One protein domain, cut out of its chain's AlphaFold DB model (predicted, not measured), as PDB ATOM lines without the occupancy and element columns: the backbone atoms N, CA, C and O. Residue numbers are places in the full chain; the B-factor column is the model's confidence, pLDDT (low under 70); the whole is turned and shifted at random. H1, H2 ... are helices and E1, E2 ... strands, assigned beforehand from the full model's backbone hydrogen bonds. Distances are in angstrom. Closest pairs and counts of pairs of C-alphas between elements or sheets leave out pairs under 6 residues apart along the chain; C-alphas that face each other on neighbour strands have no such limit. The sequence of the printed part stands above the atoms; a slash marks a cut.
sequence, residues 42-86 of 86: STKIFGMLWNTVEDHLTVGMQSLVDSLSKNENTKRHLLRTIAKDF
ATOM      1  N   SER A  42     -35.614  -3.355  39.638       53.47
ATOM      2  CA  SER A  42     -36.815  -4.164  39.572       53.47
ATOM      3  C   SER A  42     -36.516  -5.617  39.940       53.47
ATOM      4  O   SER A  42     -35.662  -6.254  39.320       53.47
ATOM      5  N   THR A  43     -37.246  -6.161  40.914       59.22
ATOM      6  CA  THR A  43     -37.190  -7.588  41.272       59.22
ATOM      7  C   THR A  43     -38.410  -8.304  40.701       59.22
ATOM      8  O   THR A  43     -39.537  -7.837  40.864       59.22
ATOM      9  N   LYS A  44     -38.202  -9.446  40.041       59.88
ATOM     10  CA  LYS A  44     -39.291 -10.285  39.528       59.88
ATOM     11  C   LYS A  44     -39.813 -11.193  40.644       59.88
ATOM     12  O   LYS A  44     -39.075 -12.029  41.160       59.88
ATOM     13  N   ILE A  45     -41.078 -11.032  41.014       63.47
ATOM     14  CA  ILE A  45     -41.750 -11.771  42.086       63.47
ATOM     15  C   ILE A  45     -42.965 -12.456  41.484       63.47
ATOM     16  O   ILE A  45     -43.939 -11.795  41.165       63.47
ATOM     17  N   PHE A  46     -42.936 -13.782  41.347       63.78
ATOM     18  CA  PHE A  46     -44.134 -14.552  40.984       63.78
ATOM     19  C   PHE A  46     -44.820 -14.082  39.683       63.78
ATOM     20  O   PHE A  46     -46.037 -14.017  39.618       63.78
ATOM     21  N   GLY A  47     -44.040 -13.701  38.671       64.31
ATOM     22  CA  GLY A  47     -44.566 -13.118  37.434       64.31
ATOM     23  C   GLY A  47     -45.061 -11.668  37.562       64.31
ATOM     24  O   GLY A  47     -45.777 -11.156  36.715       64.31
ATOM     25  N   MET A  48     -44.682 -10.983  38.636       73.62
ATOM     26  CA  MET A  48     -44.930  -9.564  38.877       73.62
ATOM     27  C   MET A  48     -43.592  -8.825  38.920       73.62
ATOM     28  O   MET A  48     -42.569  -9.390  39.320       73.62
ATOM     29  N   LEU A  49     -43.582  -7.559  38.520       74.56
ATOM     30  CA  LEU A  49     -42.407  -6.701  38.575       74.56
ATOM     31  C   LEU A  49     -42.560  -5.724  39.736       74.56
ATOM     32  O   LEU A  49     -43.475  -4.907  39.733       74.56
ATOM     33  N   TRP A  50     -41.671  -5.792  40.719       77.31
ATOM     34  CA  TRP A  50     -41.665  -4.835  41.819       77.31
ATOM     35  C   TRP A  50     -40.574  -3.789  41.608       77.31
ATOM     36  O   TRP A  50     -39.396  -4.144  41.534       77.31
ATOM     37  N   ASN A  51     -40.970  -2.519  41.499       75.06
ATOM     38  CA  ASN A  51     -40.067  -1.375  41.476       75.06
ATOM     39  C   ASN A  51     -39.714  -1.003  42.917       75.06
ATOM     40  O   ASN A  51     -40.565  -0.561  43.686       75.06
ATOM     41  N   THR A  52     -38.445  -1.177  43.270       70.00
ATOM     42  CA  THR A  52     -37.979  -1.022  44.654       70.00
ATOM     43  C   THR A  52     -37.785   0.438  45.066       70.00
ATOM     44  O   THR A  52     -37.657   0.721  46.256       70.00
ATOM     45  N   VAL A  53     -37.744   1.355  44.095       71.50
ATOM     46  CA  VAL A  53     -37.526   2.794  44.298       71.50
ATOM     47  C   VAL A  53     -38.846   3.503  44.575       71.50
ATOM     48  O   VAL A  53     -38.929   4.330  45.476       71.50
ATOM     49  N   GLU A  54     -39.873   3.165  43.802       76.75
ATOM     50  CA  GLU A  54     -41.204   3.779  43.885       76.75
ATOM     51  C   GLU A  54     -42.206   2.938  44.692       76.75
ATOM     52  O   GLU A  54     -43.352   3.343  44.860       76.75
ATOM     53  N   ASP A  55     -41.780   1.766  45.166       75.12
ATOM     54  CA  ASP A  55     -42.582   0.802  45.928       75.12
ATOM     55  C   ASP A  55     -43.885   0.365  45.226       75.12
ATOM     56  O   ASP A  55     -44.897   0.075  45.860       75.12
ATOM     57  N   HIS A  56     -43.870   0.290  43.891       75.06
ATOM     58  CA  HIS A  56     -45.025  -0.141  43.101       75.06
ATOM     59  C   HIS A  56     -44.832  -1.534  42.491       75.06
ATOM     60  O   HIS A  56     -43.731  -1.938  42.104       75.06
ATOM     61  N   LEU A  57     -45.939  -2.265  42.363       77.31
ATOM     62  CA  LEU A  57     -45.992  -3.596  41.767       77.31
ATOM     63  C   LEU A  57     -46.717  -3.534  40.421       77.31
ATOM     64  O   LEU A  57     -47.866  -3.106  40.347       77.31
ATOM     65  N   THR A  58     -46.060  -3.997  39.366       73.44
ATOM     66  CA  THR A  58     -46.641  -4.126  38.029       73.44
ATOM     67  C   THR A  58     -46.969  -5.588  37.758       73.44
ATOM     68  O   THR A  58     -46.123  -6.467  37.931       73.44
ATOM     69  N   VAL A  59     -48.196  -5.852  37.316       74.00
ATOM     70  CA  VAL A  59     -48.682  -7.191  36.966       74.00
ATOM     71  C   VAL A  59     -49.212  -7.159  35.538       74.00
ATOM     72  O   VAL A  59     -49.897  -6.217  35.142       74.00
ATOM     73  N   GLY A  60     -48.916  -8.197  34.761       74.12
ATOM     74  CA  GLY A  60     -49.544  -8.412  33.460       74.12
ATOM     75  C   GLY A  60     -51.020  -8.735  33.660       74.12
ATOM     76  O   GLY A  60     -51.378  -9.836  34.061       74.12
ATOM     77  N   MET A  61     -51.892  -7.756  33.421       74.88
ATOM     78  CA  MET A  61     -53.317  -7.895  33.737       74.88
ATOM     79  C   MET A  61     -54.091  -8.740  32.719       74.88
ATOM     80  O   MET A  61     -55.128  -9.285  33.077       74.88
ATOM     81  N   GLN A  62     -53.609  -8.876  31.477       78.19
ATOM     82  CA  GLN A  62     -54.338  -9.574  30.405       78.19
ATOM     83  C   GLN A  62     -54.584 -11.051  30.755       78.19
ATOM     84  O   GLN A  62     -55.720 -11.512  30.771       78.19
ATOM     85  N   SER A  63     -53.504 -11.709  31.178       72.31
ATOM     86  CA  SER A  63     -53.435 -12.866  32.071       72.31
ATOM     87  C   SER A  63     -54.667 -13.149  32.930       72.31
ATOM     88  O   SER A  63     -55.540 -13.995  32.710       72.31
ATOM     89  N   LEU A  64     -54.694 -12.334  33.971       78.25
ATOM     90  CA  LEU A  64     -55.669 -12.324  35.040       78.25
ATOM     91  C   LEU A  64     -57.088 -12.073  34.540       78.25
ATOM     92  O   LEU A  64     -58.007 -12.778  34.954       78.25
ATOM     93  N   VAL A  65     -57.270 -11.086  33.665       82.56
ATOM     94  CA  VAL A  65     -58.581 -10.713  33.123       82.56
ATOM     95  C   VAL A  65     -59.177 -11.872  32.326       82.56
ATOM     96  O   VAL A  65     -60.346 -12.205  32.527       82.56
ATOM     97  N   ASP A  66     -58.375 -12.554  31.509       82.38
ATOM     98  CA  ASP A  66     -58.828 -13.692  30.712       82.38
ATOM     99  C   ASP A  66     -59.248 -14.873  31.606       82.38
ATOM    100  O   ASP A  66     -60.317 -15.451  31.396       82.38
ATOM    101  N   SER A  67     -58.473 -15.205  32.647       77.94
ATOM    102  CA  SER A  67     -58.851 -16.237  33.632       77.94
ATOM    103  C   SER A  67     -60.121 -15.874  34.411       77.94
ATOM    104  O   SER A  67     -61.000 -16.714  34.613       77.94
ATOM    105  N   LEU A  68     -60.255 -14.614  34.835       80.56
ATOM    106  CA  LEU A  68     -61.435 -14.142  35.564       80.56
ATOM    107  C   LEU A  68     -62.692 -14.170  34.688       80.56
ATOM    108  O   LEU A  68     -63.751 -14.578  35.162       80.56
ATOM    109  N   SER A  69     -62.576 -13.810  33.406       81.12
ATOM    110  CA  SER A  69     -63.692 -13.850  32.450       81.12
ATOM    111  C   SER A  69     -64.233 -15.267  32.212       81.12
ATOM    112  O   SER A  69     -65.417 -15.442  31.935       81.12
ATOM    113  N   LYS A  70     -63.389 -16.290  32.400       84.94
ATOM    114  CA  LYS A  70     -63.754 -17.715  32.335       84.94
ATOM    115  C   LYS A  70     -64.295 -18.264  33.658       84.94
ATOM    116  O   LYS A  70     -64.526 -19.466  33.773       84.94
ATOM    117  N   ASN A  71     -64.499 -17.401  34.657       79.50
ATOM    118  CA  ASN A  71     -64.873 -17.768  36.021       79.50
ATOM    119  C   ASN A  71     -63.848 -18.708  36.697       79.50
ATOM    120  O   ASN A  71     -64.174 -19.452  37.621       79.50
ATOM    121  N   GLU A  72     -62.586 -18.671  36.259       81.81
ATOM    122  CA  GLU A  72     -61.485 -19.459  36.820       81.81
ATOM    123  C   GLU A  72     -60.812 -18.699  37.977       81.81
ATOM    124  O   GLU A  72     -59.603 -18.477  38.021       81.81
ATOM    125  N   ASN A  73     -61.618 -18.285  38.954       79.94
ATOM    126  CA  ASN A  73     -61.231 -17.401  40.059       79.94
ATOM    127  C   ASN A  73     -60.717 -18.141  41.309       79.94
ATOM    128  O   ASN A  73     -60.555 -17.546  42.377       79.94
ATOM    129  N   THR A  74     -60.446 -19.446  41.213       85.44
ATOM    130  CA  THR A  74     -59.882 -20.186  42.349       85.44
ATOM    131  C   THR A  74     -58.481 -19.669  42.682       85.44
ATOM    132  O   THR A  74     -57.678 -19.400  41.786       85.44
ATOM    133  N   LYS A  75     -58.128 -19.621  43.976       79.88
ATOM    134  CA  LYS A  75     -56.788 -19.212  44.451       79.88
ATOM    135  C   LYS A  75     -55.654 -19.896  43.677       79.88
ATOM    136  O   LYS A  75     -54.667 -19.264  43.323       79.88
ATOM    137  N   ARG A  76     -55.793 -21.197  43.403       80.31
ATOM    138  CA  ARG A  76     -54.790 -21.989  42.673       80.31
ATOM    139  C   ARG A  76     -54.672 -21.573  41.207       80.31
ATOM    140  O   ARG A  76     -53.566 -21.592  40.678       80.31
ATOM    141  N   HIS A  77     -55.787 -21.247  40.561       79.94
ATOM    142  CA  HIS A  77     -55.786 -20.814  39.170       79.94
ATOM    143  C   HIS A  77     -55.178 -19.415  39.047       79.94
ATOM    144  O   HIS A  77     -54.226 -19.252  38.298       79.94
ATOM    145  N   LEU A  78     -55.599 -18.468  39.891       79.12
ATOM    146  CA  LEU A  78     -55.029 -17.118  39.941       79.12
ATOM    147  C   LEU A  78     -53.511 -17.138  40.142       79.12
ATOM    148  O   LEU A  78     -52.779 -16.509  39.386       79.12
ATOM    149  N   LEU A  79     -53.020 -17.922  41.105       77.88
ATOM    150  CA  LEU A  79     -51.579 -18.055  41.332       77.88
ATOM    151  C   LEU A  79     -50.849 -18.656  40.119       77.88
ATOM    152  O   LEU A  79     -49.741 -18.244  39.798       77.88
ATOM    153  N   ARG A  80     -51.453 -19.619  39.417       75.56
ATOM    154  CA  ARG A  80     -50.849 -20.179  38.199       75.56
ATOM    155  C   ARG A  80     -50.817 -19.177  37.054       75.56
ATOM    156  O   ARG A  80     -49.838 -19.177  36.321       75.56
ATOM    157  N   THR A  81     -51.865 -18.382  36.886       77.06
ATOM    158  CA  THR A  81     -51.951 -17.368  35.832       77.06
ATOM    159  C   THR A  81     -50.899 -16.290  36.048       77.06
ATOM    160  O   THR A  81     -50.055 -16.087  35.189       77.06
ATOM    161  N   ILE A  82     -50.844 -15.716  37.253       75.19
ATOM    162  CA  ILE A  82     -49.864 -14.679  37.593       75.19
ATOM    163  C   ILE A  82     -48.431 -15.205  37.405       75.19
ATOM    164  O   ILE A  82     -47.600 -14.532  36.810       75.19
ATOM    165  N   ALA A  83     -48.151 -16.440  37.833       71.06
ATOM    166  CA  ALA A  83     -46.826 -17.035  37.676       71.06
ATOM    167  C   ALA A  83     -46.446 -17.378  36.222       71.06
ATOM    168  O   ALA A  83     -45.269 -17.613  35.964       71.06
ATOM    169  N   LYS A  84     -47.409 -17.466  35.294       68.75
ATOM    170  CA  LYS A  84     -47.166 -17.797  33.879       68.75
ATOM    171  C   LYS A  84     -46.815 -16.584  33.023       68.75
ATOM    172  O   LYS A  84     -46.153 -16.761  32.007       68.75
ATOM    173  N   ASP A  85     -47.274 -15.398  33.402       60.31
ATOM    174  CA  ASP A  85     -47.265 -14.237  32.507       60.31
ATOM    175  C   ASP A  85     -45.900 -13.565  32.332       60.31
ATOM    176  O   ASP A  85     -45.767 -12.690  31.478       60.31
ATOM    177  N   PHE A  86     -44.876 -13.969  33.093       50.22
ATOM    178  CA  PHE A  86     -43.515 -13.454  32.939       50.22
ATOM    179  C   PHE A  86     -42.476 -14.526  33.194       50.22
ATOM    180  O   PHE A  86     -41.416 -14.450  32.537       50.22
TER     181      PHE A  86
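AT A GLANCE: This is residues 42 to 86 of the 86 residues of an uncharacterized protein of Araneus ventricosus (UniProt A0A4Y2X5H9). The model is a rod with two ends of different make: a small three-stranded sheet, E1 to E3, at one end, and a helical hairpin, H1 and H2, at the other. The chain passes from the edge strand E3 into H1 and folds back through H2, whose residues 82 to 84 come back to graze the sheet. The printed part has 45 residues, with three named strands followed by two named helices, in the order E1, E2, E3, H1, H2; the class is mixed, helices and strands. The sheet has the order E1, E2, E3 and is antiparallel throughout. The whole is only just loose, close to compact, with a radius of gyration of the C-alphas of 11.3 A and spans of 35 by 15 by 15 A.

HOW THE PARTS SIT: E1, residues 42 to 45, E2, residues 48 to 51, and E3, residues 56 to 59, form a meander, each strand the antiparallel neighbour of the one before. E2 is the inner strand, and E1 and E3 are the edge strands. The hairpin of E1 and E2 has directions 150 degrees apart; N 45 and O 48 are 2.8 A apart and N 43 and O 50 are 3.0 A apart, within hydrogen-bond range. The hairpin of E2 and E3 has directions 158 degrees apart, with N 49 and O 58 at 2.8 A and N 51 and O 56 at 2.9 A, within hydrogen-bond range. H2, residues 75 to 84, is on the sheet but only grazes it, with its residues 82 to 84; its closest C-alphas to E2 are those of Ile 82 and Met 48, 7.2 A apart. H1, residues 61 to 69, is not on the sheet, and it is apart from E1 and E2. H1 and H2 touch as a helical hairpin, the closest C-alphas being those of Ser 63 and Thr 81, 6.1 A apart. They run opposite ways at a shallow tilt of 34 degrees, only just short of steep. In H1 and H2 every O i to N i+4 pair is within hydrogen-bond range.

IN THESE COORDINATES: E1 begins at C-alpha 42, (-36.815, -4.164, 39.572). From first to last C-alpha, E1 is 9.4 A long, E2 9.9 A and E3 10.0 A. H1 measures 12.0 A and begins at C-alpha 61, (-53.317, -7.895, 33.737). H2 measures 14.4 A and ends at C-alpha 84, (-47.166, -17.797, 33.879).

THE WHOLE: The two C-alphas farthest apart are those of Val 53 and Lys 70, at 35.4 A. The printed part has no cut, and its four links between named elements are tight. Residue 86 is the chain's last residue. The mean pLDDT of the printed part is 73.9; residues 42 to 47 and 84 to 86 are under 70.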